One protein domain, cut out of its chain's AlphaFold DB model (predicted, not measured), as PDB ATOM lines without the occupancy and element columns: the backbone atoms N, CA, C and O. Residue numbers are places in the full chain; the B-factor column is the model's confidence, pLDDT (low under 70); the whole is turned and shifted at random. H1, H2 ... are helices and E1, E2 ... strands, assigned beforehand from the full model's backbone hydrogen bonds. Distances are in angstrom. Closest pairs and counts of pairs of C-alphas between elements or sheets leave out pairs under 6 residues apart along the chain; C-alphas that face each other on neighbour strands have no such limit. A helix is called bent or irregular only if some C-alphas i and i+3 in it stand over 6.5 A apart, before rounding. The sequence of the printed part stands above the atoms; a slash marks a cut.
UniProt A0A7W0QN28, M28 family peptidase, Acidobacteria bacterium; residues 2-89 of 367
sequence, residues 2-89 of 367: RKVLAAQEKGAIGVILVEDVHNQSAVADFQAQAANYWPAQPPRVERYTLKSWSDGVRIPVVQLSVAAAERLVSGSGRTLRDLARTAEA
ATOM      1  N   ARG A   2     193.112 217.178 210.001       76.00
ATOM      2  CA  ARG A   2     194.567 217.200 209.697       76.00
ATOM      3  C   ARG A   2     195.215 215.821 209.501       76.00
ATOM      4  O   ARG A   2     195.894 215.609 208.506       76.00
ATOM      5  N   LYS A   3     194.949 214.865 210.405       85.19
ATOM      6  CA  LYS A   3     195.436 213.472 210.289       85.19
ATOM      7  C   LYS A   3     195.014 212.820 208.964       85.19
ATOM      8  O   LYS A   3     195.798 212.095 208.365       85.19
ATOM      9  N   VAL A   4     193.791 213.104 208.513       90.19
ATOM     10  CA  VAL A   4     193.230 212.575 207.263       90.19
ATOM     11  C   VAL A   4     193.911 213.215 206.061       90.19
ATOM     12  O   VAL A   4     194.383 212.491 205.194       90.19
ATOM     13  N   LEU A   5     194.015 214.547 206.032       88.56
ATOM     14  CA  LEU A   5     194.672 215.263 204.935       88.56
ATOM     15  C   LEU A   5     196.147 214.857 204.805       88.56
ATOM     16  O   LEU A   5     196.591 214.543 203.707       88.56
ATOM     17  N   ALA A   6     196.874 214.741 205.920       88.69
ATOM     18  CA  ALA A   6     198.262 214.283 205.918       88.69
ATOM     19  C   ALA A   6     198.406 212.838 205.408       88.69
ATOM     20  O   ALA A   6     199.302 212.548 204.619       88.69
ATOM     21  N   ALA A   7     197.525 211.921 205.826       90.50
ATOM     22  CA  ALA A   7     197.526 210.551 205.311       90.50
ATOM     23  C   ALA A   7     197.216 210.521 203.804       90.50
ATOM     24  O   ALA A   7     197.903 209.838 203.045       90.50
ATOM     25  N   GLN A   8     196.230 211.306 203.362       94.38
ATOM     26  CA  GLN A   8     195.846 211.447 201.959       94.38
ATOM     27  C   GLN A   8     196.997 211.985 201.096       94.38
ATOM     28  O   GLN A   8     197.277 211.434 200.037       94.38
ATOM     29  N   GLU A   9     197.703 213.024 201.552       92.75
ATOM     30  CA  GLU A   9     198.893 213.569 200.877       92.75
ATOM     31  C   GLU A   9     200.022 212.539 200.747       92.75
ATOM     32  O   GLU A   9     200.818 212.596 199.812       92.75
ATOM     33  N   LYS A  10     200.088 211.575 201.671       92.75
ATOM     34  CA  LYS A  10     201.032 210.450 201.632       92.75
ATOM     35  C   LYS A  10     200.514 209.240 200.846       92.75
ATOM     36  O   LYS A  10     201.158 208.196 200.871       92.75
ATOM     37  N   GLY A  11     199.396 209.376 200.132       94.88
ATOM     38  CA  GLY A  11     198.851 208.340 199.254       94.88
ATOM     39  C   GLY A  11     197.955 207.315 199.949       94.88
ATOM     40  O   GLY A  11     197.654 206.281 199.355       94.88
ATOM     41  N   ALA A  12     197.514 207.568 201.187       94.44
ATOM     42  CA  ALA A  12     196.507 206.720 201.812       94.44
ATOM     43  C   ALA A  12     195.209 206.752 200.991       94.44
ATOM     44  O   ALA A  12     194.740 207.818 200.606       94.44
ATOM     45  N   ILE A  13     194.611 205.581 200.772       95.19
ATOM     46  CA  ILE A  13     193.331 205.423 200.057       95.19
ATOM     47  C   ILE A  13     192.119 205.402 200.999       95.19
ATOM     48  O   ILE A  13     190.985 205.245 200.561       95.19
ATOM     49  N   GLY A  14     192.357 205.533 202.301       94.81
ATOM     50  CA  GLY A  14     191.341 205.566 203.343       94.81
ATOM     51  C   GLY A  14     191.981 205.682 204.722       94.81
ATOM     52  O   GLY A  14     193.166 205.390 204.891       94.81
ATOM     53  N   VAL A  15     191.207 206.140 205.704       94.12
ATOM     54  CA  VAL A  15     191.678 206.354 207.078       94.12
ATOM     55  C   VAL A  15     190.699 205.753 208.074       94.12
ATOM     56  O   VAL A  15     189.499 206.016 208.034       94.12
ATOM     57  N   ILE A  16     191.244 204.991 209.016       91.62
ATOM     58  CA  ILE A  16     190.523 204.474 210.174       91.62
ATOM     59  C   ILE A  16     190.968 205.278 211.393       91.62
ATOM     60  O   ILE A  16     192.157 205.343 211.705       91.62
ATOM     61  N   LEU A  17     190.014 205.901 212.077       88.88
ATOM     62  CA  LEU A  17     190.235 206.595 213.339       88.88
ATOM     63  C   LEU A  17     189.776 205.703 214.492       88.88
ATOM     64  O   LEU A  17     188.709 205.098 214.433       88.88
ATOM     65  N   VAL A  18     190.573 205.644 215.552       83.69
ATOM     66  CA  VAL A  18     190.266 204.894 216.775       83.69
ATOM     67  C   VAL A  18     190.353 205.863 217.945       83.69
ATOM     68  O   VAL A  18     191.172 206.786 217.923       83.69
ATOM     69  N   GLU A  19     189.474 205.686 218.928       71.69
ATOM     70  CA  GLU A  19     189.524 206.458 220.170       71.69
ATOM     71  C   GLU A  19     190.870 206.268 220.882       71.69
ATOM     72  O   GLU A  19     191.493 205.207 220.806       71.69
ATOM     73  N   ASP A  20     191.324 207.321 221.556       68.00
ATOM     74  CA  ASP A  20     192.564 207.296 222.319       68.00
ATOM     75  C   ASP A  20     192.437 206.371 223.545       68.00
ATOM     76  O   ASP A  20     191.683 206.642 224.481       68.00
ATOM     77  N   VAL A  21     193.206 205.281 223.537       65.44
ATOM     78  CA  VAL A  21     193.258 204.267 224.604       65.44
ATOM     79  C   VAL A  21     194.214 204.633 225.750       65.44
ATOM     80  O   VAL A  21     194.338 203.866 226.709       65.44
ATOM     81  N   HIS A  22     194.915 205.770 225.658       56.19
ATOM     82  CA  HIS A  22     195.929 206.191 226.627       56.19
ATOM     83  C   HIS A  22     195.349 206.964 227.820       56.19
ATOM     84  O   HIS A  22     195.845 206.827 228.939       56.19
ATOM     85  N   ASN A  23     194.276 207.728 227.593       48.78
ATOM     86  CA  ASN A  23     193.659 208.634 228.572       48.78
ATOM     87  C   ASN A  23     192.365 208.108 229.215       48.78
ATOM     88  O   ASN A  23     191.689 208.849 229.931       48.78
ATOM     89  N   GLN A  24     192.003 206.845 228.981       49.75
ATOM     90  CA  GLN A  24     190.808 206.239 229.570       49.75
ATOM     91  C   GLN A  24     191.124 204.884 230.209       49.75
ATOM     92  O   GLN A  24     191.836 204.047 229.648       49.75
ATOM     93  N   SER A  25     190.591 204.667 231.414       45.62
ATOM     94  CA  SER A  25     190.552 203.361 232.076       45.62
ATOM     95  C   SER A  25     189.822 202.349 231.186       45.62
ATOM     96  O   SER A  25     188.921 202.717 230.436       45.62
ATOM     97  N   ALA A  26     190.204 201.071 231.277       48.16
ATOM     98  CA  ALA A  26     189.538 199.988 230.555       48.16
ATOM     99  C   ALA A  26     188.013 200.072 230.759       48.16
ATOM    100  O   ALA A  26     187.531 200.074 231.892       48.16
ATOM    101  N   VAL A  27     187.276 200.208 229.658       51.78
ATOM    102  CA  VAL A  27     185.837 200.474 229.676       51.78
ATOM    103  C   VAL A  27     185.100 199.221 230.146       51.78
ATOM    104  O   VAL A  27     185.246 198.155 229.553       51.78
ATOM    105  N   ALA A  28     184.324 199.346 231.225       52.62
ATOM    106  CA  ALA A  28     183.565 198.242 231.817       52.62
ATOM    107  C   ALA A  28     182.281 197.894 231.038       52.62
ATOM    108  O   ALA A  28     181.751 196.798 231.205       52.62
ATOM    109  N   ASP A  29     181.793 198.798 230.179       59.53
ATOM    110  CA  ASP A  29     180.533 198.634 229.451       59.53
ATOM    111  C   ASP A  29     180.685 198.938 227.950       59.53
ATOM    112  O   ASP A  29     180.597 200.077 227.483       59.53
ATOM    113  N   PHE A  30     180.911 197.871 227.183       59.50
ATOM    114  CA  PHE A  30     180.988 197.906 225.725       59.50
ATOM    115  C   PHE A  30     179.677 198.364 225.072       59.50
ATOM    116  O   PHE A  30     179.728 199.021 224.034       59.50
ATOM    117  N   GLN A  31     178.511 198.038 225.645       54.38
ATOM    118  CA  GLN A  31     177.218 198.394 225.051       54.38
ATOM    119  C   GLN A  31     176.956 199.895 225.158       54.38
ATOM    120  O   GLN A  31     176.564 200.504 224.162       54.38
ATOM    121  N   ALA A  32     177.241 200.504 226.311       58.19
ATOM    122  CA  ALA A  32     177.118 201.950 226.487       58.19
ATOM    123  C   ALA A  32     178.037 202.729 225.528       58.19
ATOM    124  O   ALA A  32     177.627 203.719 224.927       58.19
ATOM    125  N   GLN A  33     179.270 202.255 225.320       60.19
ATOM    126  CA  GLN A  33     180.214 202.910 224.415       60.19
ATOM    127  C   GLN A  33     179.868 202.662 222.937       60.19
ATOM    128  O   GLN A  33     179.916 203.585 222.128       60.19
ATOM    129  N   ALA A  34     179.463 201.440 222.576       58.78
ATOM    130  CA  ALA A  34     178.990 201.122 221.232       58.78
ATOM    131  C   ALA A  34     177.745 201.940 220.870       58.78
ATOM    132  O   ALA A  34     177.653 202.403 219.740       58.78
ATOM    133  N   ALA A  35     176.848 202.200 221.826       58.19
ATOM    134  CA  ALA A  35     175.690 203.066 221.628       58.19
ATOM    135  C   ALA A  35     176.056 204.540 221.373       58.19
ATOM    136  O   ALA A  35     175.250 205.239 220.775       58.19
ATOM    137  N   ASN A  36     177.254 205.008 221.749       55.41
ATOM    138  CA  ASN A  36     177.739 206.348 221.386       55.41
ATOM    139  C   ASN A  36     178.252 206.423 219.935       55.41
ATOM    140  O   ASN A  36     178.257 207.499 219.340       55.41
ATOM    141  N   TYR A  37     178.691 205.295 219.364       55.59
ATOM    142  CA  TYR A  37     179.279 205.224 218.018       55.59
ATOM    143  C   TYR A  37     178.309 204.694 216.955       55.59
ATOM    144  O   TYR A  37     178.272 205.200 215.837       55.59
ATOM    145  N   TRP A  38     177.500 203.703 217.325       61.50
ATOM    146  CA  TRP A  38     176.409 203.113 216.550       61.50
ATOM    147  C   TRP A  38     175.119 203.133 217.374       61.50
ATOM    148  O   TRP A  38     174.629 202.086 217.807       61.50
ATOM    149  N   PRO A  39     174.542 204.317 217.619       59.47
ATOM    150  CA  PRO A  39     173.258 204.397 218.290       59.47
ATOM    151  C   PRO A  39     172.200 203.742 217.394       59.47
ATOM    152  O   PRO A  39     172.221 203.923 216.175       59.47
ATOM    153  N   ALA A  40     171.245 203.012 217.980       59.19
ATOM    154  CA  ALA A  40     170.124 202.430 217.227       59.19
ATOM    155  C   ALA A  40     169.335 203.500 216.441       59.19
ATOM    156  O   ALA A  40     168.764 203.218 215.390       59.19
ATOM    157  N   GLN A  41     169.355 204.738 216.938       56.16
ATOM    158  CA  GLN A  41     168.980 205.942 216.211       56.16
ATOM    159  C   GLN A  41     170.129 206.945 216.324       56.16
ATOM    160  O   GLN A  41     170.237 207.602 217.363       56.16
ATOM    161  N   PRO A  42     171.027 207.046 215.325       55.84
ATOM    162  CA  PRO A  42     172.124 207.992 215.401       55.84
ATOM    163  C   PRO A  42     171.555 209.405 215.563       55.84
ATOM    164  O   PRO A  42     170.757 209.822 214.716       55.84
ATOM    165  N   PRO A  43     171.921 210.147 216.628       53.56
ATOM    166  CA  PRO A  43     171.545 211.538 216.708       53.56
ATOM    167  C   PRO A  43     172.180 212.212 215.497       53.56
ATOM    168  O   PRO A  43     173.376 212.050 215.234       53.56
ATOM    169  N   ARG A  44     171.374 212.939 214.722       54.06
ATOM    170  CA  ARG A  44     171.890 213.837 213.689       54.06
ATOM    171  C   ARG A  44     172.550 215.012 214.403       54.06
ATOM    172  O   ARG A  44     171.964 216.076 214.530       54.06
ATOM    173  N   VAL A  45     173.739 214.783 214.953       57.56
ATOM    174  CA  VAL A  45     174.579 215.859 215.465       57.56
ATOM    175  C   VAL A  45     175.171 216.523 214.238       57.56
ATOM    176  O   VAL A  45     176.082 215.984 213.605       57.56
ATOM    177  N   GLU A  46     174.596 217.657 213.864       69.56
ATOM    178  CA  GLU A  46     175.130 218.497 212.804       69.56
ATOM    179  C   GLU A  46     176.546 218.923 213.200       69.56
ATOM    180  O   GLU A  46     176.773 219.524 214.250       69.56
ATOM    181  N   ARG A  47     177.529 218.527 212.388       79.94
ATOM    182  CA  ARG A  47     178.922 218.931 212.562       79.94
ATOM    183  C   ARG A  47     179.234 219.985 211.523       79.94
ATOM    184  O   ARG A  47     179.201 219.703 210.328       79.94
ATOM    185  N   TYR A  48     179.576 221.169 211.997       88.88
ATOM    186  CA  TYR A  48     179.957 222.286 211.153       88.88
ATOM    187  C   TYR A  48     181.469 222.272 210.925       88.88
ATOM    188  O   TYR A  48     182.261 221.927 211.804       88.88
ATOM    189  N   THR A  49     181.881 222.586 209.704       90.62
ATOM    190  CA  THR A  49     183.285 222.739 209.325       90.62
ATOM    191  C   THR A  49     183.364 223.645 208.105       90.62
ATOM    192  O   THR A  49     182.371 223.813 207.395       90.62
ATOM    193  N   LEU A  50     184.538 224.211 207.830       92.06
ATOM    194  CA  LEU A  50     184.729 224.977 206.606       92.06
ATOM    195  C   LEU A  50     184.548 224.079 205.382       92.06
ATOM    196  O   LEU A  50     185.077 222.964 205.316       92.06
ATOM    197  N   LYS A  51     183.838 224.596 204.377       91.00
ATOM    198  CA  LYS A  51     183.639 223.904 203.100       91.00
ATOM    199  C   LYS A  51     184.977 223.503 202.468       91.00
ATOM    200  O   LYS A  51     185.117 222.367 202.027       91.00
ATOM    201  N   SER A  52     185.971 224.395 202.506       89.50
ATOM    202  CA  SER A  52     187.340 224.146 202.028       89.50
ATOM    203  C   SER A  52     187.970 222.901 202.664       89.50
ATOM    204  O   SER A  52     188.629 222.115 201.986       89.50
ATOM    205  N   TRP A  53     187.743 222.684 203.960       90.25
ATOM    206  CA  TRP A  53     188.280 221.537 204.690       90.25
ATOM    207  C   TRP A  53     187.543 220.249 204.364       90.25
ATOM    208  O   TRP A  53     188.180 219.207 204.202       90.25
ATOM    209  N   SER A  54     186.214 220.321 204.274       89.12
ATOM    210  CA  SER A  54     185.376 219.175 203.926       89.12
ATOM    211  C   SER A  54     185.694 218.671 202.518       89.12
ATOM    212  O   SER A  54     185.996 217.493 202.334       89.12
ATOM    213  N   ASP A  55     185.751 219.583 201.545       90.12
ATOM    214  CA  ASP A  55     186.064 219.273 200.145       90.12
ATOM    215  C   ASP A  55     187.497 218.745 199.962       90.12
ATOM    216  O   ASP A  55     187.793 218.014 199.013       90.12
ATOM    217  N   GLY A  56     188.401 219.097 200.881       90.44
ATOM    218  CA  GLY A  56     189.779 218.617 200.887       90.44
ATOM    219  C   GLY A  56     189.904 217.112 201.151       90.44
ATOM    220  O   GLY A  56     190.898 216.500 200.744       90.44
ATOM    221  N   VAL A  57     188.917 216.488 201.804       91.12
ATOM    222  CA  VAL A  57     188.907 215.043 202.069       91.12
ATOM    223  C   VAL A  57     188.256 214.296 200.912       91.12
ATOM    224  O   VAL A  57     187.064 214.401 200.660       91.12
ATOM    225  N   ARG A  58     189.057 213.478 200.232       92.50
ATOM    226  CA  ARG A  58     188.679 212.713 199.034       92.50
ATOM    227  C   ARG A  58     188.778 211.202 199.232       92.50
ATOM    228  O   ARG A  58     188.588 210.444 198.287       92.50
ATOM    229  N   ILE A  59     189.098 210.767 200.449       94.00
ATOM    230  CA  ILE A  59     189.240 209.360 200.825       94.00
ATOM    231  C   ILE A  59     188.242 209.000 201.930       94.00
ATOM    232  O   ILE A  59     187.919 209.856 202.757       94.00
ATOM    233  N   PRO A  60     187.745 207.749 201.983       93.88
ATOM    234  CA  PRO A  60     186.846 207.309 203.040       93.88
ATOM    235  C   PRO A  60     187.517 207.405 204.413       93.88
ATOM    236  O   PRO A  60     188.637 206.926 204.615       93.88
ATOM    237  N   VAL A  61     186.792 207.988 205.368       91.44
ATOM    238  CA  VAL A  61     187.184 208.061 206.778       91.44
ATOM    239  C   VAL A  61     186.122 207.360 207.606       91.44
ATOM    240  O   VAL A  61     184.945 207.702 207.518       91.44
ATOM    241  N   VAL A  62     186.532 206.391 208.419       88.75
ATOM    242  CA  VAL A  62     185.637 205.680 209.338       88.75
ATOM    243  C   VAL A  62     186.205 205.708 210.747       88.75
ATOM    244  O   VAL A  62     187.421 205.704 210.938       88.75
ATOM    245  N   GLN A  63     185.325 205.738 211.741       84.88
ATOM    246  CA  GLN A  63     185.709 205.563 213.135       84.88
ATOM    247  C   GLN A  63     185.418 204.123 213.557       84.88
ATOM    248  O   GLN A  63     184.349 203.602 213.251       84.88
ATOM    249  N   LEU A  64     186.360 203.476 214.240       83.19
ATOM    250  CA  LEU A  64     186.199 202.128 214.786       83.19
ATOM    251  C   LEU A  64     186.201 202.151 216.311       83.19
ATOM    252  O   LEU A  64     186.881 202.964 216.939       83.19
ATOM    253  N   SER A  65     185.467 201.204 216.900       79.50
ATOM    254  CA  SER A  65     185.561 200.928 218.332       79.50
ATOM    255  C   SER A  65     186.933 200.348 218.677       79.50
ATOM    256  O   SER A  65     187.557 199.664 217.860       79.50
ATOM    257  N   VAL A  66     187.377 200.567 219.917       80.56
ATOM    258  CA  VAL A  66     188.642 200.016 220.430       80.56
ATOM    259  C   VAL A  66     188.690 198.497 220.246       80.56
ATOM    260  O   VAL A  66     189.671 197.970 219.736       80.56
ATOM    261  N   ALA A  67     187.603 197.786 220.559       80.44
ATOM    262  CA  ALA A  67     187.541 196.332 220.417       80.44
ATOM    263  C   ALA A  67     187.687 195.852 218.959       80.44
ATOM    264  O   ALA A  67     188.342 194.842 218.704       80.44
ATOM    265  N   ALA A  68     187.089 196.558 217.993       84.62
ATOM    266  CA  ALA A  68     187.244 196.225 216.578       84.62
ATOM    267  C   ALA A  68     188.669 196.519 216.089       84.62
ATOM    268  O   ALA A  68     189.252 195.722 215.356       84.62
ATOM    269  N   ALA A  69     189.250 197.631 216.538       87.88
ATOM    270  CA  ALA A  69     190.618 197.998 216.217       87.88
ATOM    271  C   ALA A  69     191.655 197.038 216.838       87.88
ATOM    272  O   ALA A  69     192.625 196.706 216.162       87.88
ATOM    273  N   GLU A  70     191.429 196.502 218.045       87.62
ATOM    274  CA  GLU A  70     192.292 195.464 218.642       87.62
ATOM    275  C   GLU A  70     192.323 194.199 217.773       87.62
ATOM    276  O   GLU A  70     193.375 193.598 217.562       87.62
ATOM    277  N   ARG A  71     191.182 193.817 217.179       87.75
ATOM    278  CA  ARG A  71     191.146 192.685 216.239       87.75
ATOM    279  C   ARG A  71     191.979 192.951 214.987       87.75
ATOM    280  O   ARG A  71     192.681 192.043 214.549       87.75
ATOM    281  N   LEU A  72     191.936 194.171 214.445       88.62
ATOM    282  CA  LEU A  72     192.729 194.553 213.267       88.62
ATOM    283  C   LEU A  72     194.236 194.476 213.524       88.62
ATOM    284  O   LEU A  72     194.978 194.084 212.628       88.62
ATOM    285  N   VAL A  73     194.693 194.831 214.729       90.12
ATOM    286  CA  VAL A  73     196.131 194.834 215.056       90.12
ATOM    287  C   VAL A  73     196.628 193.509 215.638       90.12
ATOM    288  O   VAL A  73     197.835 193.297 215.703       90.12
ATOM    289  N   SER A  74     195.737 192.577 215.993       88.31
ATOM    290  CA  SER A  74     196.096 191.294 216.624       88.31
ATOM    291  C   SER A  74     197.187 190.494 215.885       88.31
ATOM    292  O   SER A  74     198.047 189.892 216.527       88.31
ATOM    293  N   GLY A  75     197.213 190.537 214.547       85.62
ATOM    294  CA  GLY A  75     198.215 189.853 213.716       85.62
ATOM    295  C   GLY A  75     199.601 190.510 213.698       85.62
ATOM    296  O   GLY A  75     200.555 189.910 213.211       85.62
ATOM    297  N   SER A  76     199.748 191.724 214.236       87.44
ATOM    298  CA  SER A  76     201.008 192.476 214.211       87.44
ATOM    299  C   SER A  76     201.930 192.187 215.402       87.44
ATOM    300  O   SER A  76     202.984 192.815 215.523       87.44
ATOM    301  N   GLY A  77     201.509 191.332 216.342       86.62
ATOM    302  CA  GLY A  77     202.229 191.088 217.597       86.62
ATOM    303  C   GLY A  77     202.291 192.303 218.534       86.62
ATOM    304  O   GLY A  77     203.141 192.344 219.423       86.62
ATOM    305  N   ARG A  78     201.429 193.311 218.330       86.94
ATOM    306  CA  ARG A  78     201.321 194.514 219.170       86.94
ATOM    307  C   ARG A  78     199.862 194.776 219.523       86.94
ATOM    308  O   ARG A  78     198.982 194.562 218.697       86.94
ATOM    309  N   THR A  79     199.619 195.271 220.729       87.31
ATOM    310  CA  THR A  79     198.292 195.763 221.144       87.31
ATOM    311  C   THR A  79     198.073 197.200 220.664       87.31
ATOM    312  O   THR A  79     199.048 197.911 220.389       87.31
ATOM    313  N   LEU A  80     196.827 197.694 220.628       84.19
ATOM    314  CA  LEU A  80     196.606 199.128 220.364       84.19
ATOM    315  C   LEU A  80     197.302 200.009 221.397       84.19
ATOM    316  O   LEU A  80     197.800 201.077 221.051       84.19
ATOM    317  N   ARG A  81     197.385 199.561 222.656       83.75
ATOM    318  CA  ARG A  81     198.111 200.283 223.709       83.75
ATOM    319  C   ARG A  81     199.613 200.365 223.420       83.75
ATOM    320  O   ARG A  81     200.227 201.386 223.712       83.75
ATOM    321  N   ASP A  82     200.215 199.329 222.839       84.75
ATOM    322  CA  ASP A  82     201.615 199.383 222.399       84.75
ATOM    323  C   ASP A  82     201.803 200.385 221.264       84.75
ATOM    324  O   ASP A  82     202.737 201.182 221.310       84.75
ATOM    325  N   LEU A  83     200.903 200.365 220.277       84.44
ATOM    326  CA  LEU A  83     200.933 201.274 219.129       84.44
ATOM    327  C   LEU A  83     200.679 202.734 219.529       84.44
ATOM    328  O   LEU A  83     201.303 203.643 218.985       84.44
ATOM    329  N   ALA A  84     199.794 202.970 220.500       80.75
ATOM    330  CA  ALA A  84     199.561 204.291 221.072       80.75
ATOM    331  C   ALA A  84     200.817 204.799 221.798       80.75
ATOM    332  O   ALA A  84     201.293 205.891 221.501       80.75
ATOM    333  N   ARG A  85     201.430 203.965 222.652       79.81
ATOM    334  CA  ARG A  85     202.689 204.297 223.344       79.81
ATOM    335  C   ARG A  85     203.826 204.625 222.381       79.81
ATOM    336  O   ARG A  85     204.578 205.566 222.616       79.81
ATOM    337  N   THR A  86     203.983 203.860 221.299       78.25
ATOM    338  CA  THR A  86     205.026 204.146 220.303       78.25
ATOM    339  C   THR A  86     204.735 205.415 219.515       78.25
ATOM    340  O   THR A  86     205.678 206.103 219.133       78.25
ATOM    341  N   ALA A  87     203.464 205.760 219.293       75.38
ATOM    342  CA  ALA A  87     203.100 207.008 218.632       75.38
ATOM    343  C   ALA A  87     203.406 208.258 219.476       75.38
ATOM    344  O   ALA A  87     203.622 209.330 218.911       75.38
ATOM    345  N   GLU A  88     203.474 208.117 220.801       72.56
ATOM    346  CA  GLU A  88     203.865 209.181 221.736       72.56
ATOM    347  C   GLU A  88     205.386 209.298 221.932       72.56
ATOM    348  O   GLU A  88     205.878 210.291 222.475       72.56
ATOM    349  N   ALA A  89     206.163 208.308 221.477       71.00
ATOM    350  CA  ALA A  89     207.611 208.314 221.630       71.00
ATOM    351  C   ALA A  89     208.276 209.425 220.792       71.00
ATOM    352  O   ALA A  89     207.945 209.680 219.628       71.00
TER     353      ALA A  89
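This is residues 2 to 89 of the 367 residues of the protein "M28 family peptidase" of Acidobacteria bacterium (UniProt A0A7W0QN28). A short parallel pair of strands, E1 and E2, lies in the middle, with H1 near the ends where the strands begin and H4, followed by H5, near the ends where they finish. Between the two strands the chain swings out in a wide, open loop through H2 and H3, of which residues 40 to 52 stick out. The printed part has 88 residues, in the order H1 E1 H2 H3 E2 H4 H5, and is mostly helix. It is loose, with a radius of gyration of the C-alphas of 15.1 A and spans of 38 by 34 by 22 A.

E1, residues 15 to 18, and E2, residues 61 to 64, are parallel at 28 degrees; N 17 and O 62 are 2.8 A apart, within hydrogen-bond range. With H2, residues 30 to 37, and H3, residues 51 to 56, between them they form a strand-helix-strand unit, two parallel neighbour strands joined through helices, with a right-handed crossover. The closest C-alphas of E1 and H1, residues 2 to 9, are those of Val 15 and Val 4, 6.4 A apart. H1 and H3 are close but not clearly touching, the C-alphas of Leu 5 and Gly 56 being closest at 7.2 A. The closest C-alphas of E1 and H4, residues 66 to 76, are those of Val 18 and Val 66, 6.3 A apart. H4 and H5, residues 80 to 88, only just touch, with 3 pairs of C-alphas within 8 A, the closest being Glu 70 and Leu 80 at 5.9 A; they are about perpendicular at 83 degrees. H2 and H4 are near each other, while H2 and H3 are apart. Every O i to N i+4 pair is within hydrogen-bond range in H1, H2, H3 and H5, and 5 of 7 in H4.

E1 runs 9.9 A from C-alpha 15 at (191.678, 206.354, 207.078), and E2 10.0 A. H4 is 15.8 A long and irregular, with C-alphas 72 and 75 7.2 A apart. H5 is 12.5 A long, ending at C-alpha 88 (203.865, 209.181, 221.736); H2 is 10.8 A, H1 10.5 A and H3 8.4 A.

The C-alphas of Lys 51 and Gly 77, the two farthest apart, are 40.4 A apart. The printed part has no cut. The links E1 to H2 and H2 to H3 are long, of 11 and 13 residues. Residues 20 to 46 have pLDDT under 70, and the mean of the printed part is 77.7.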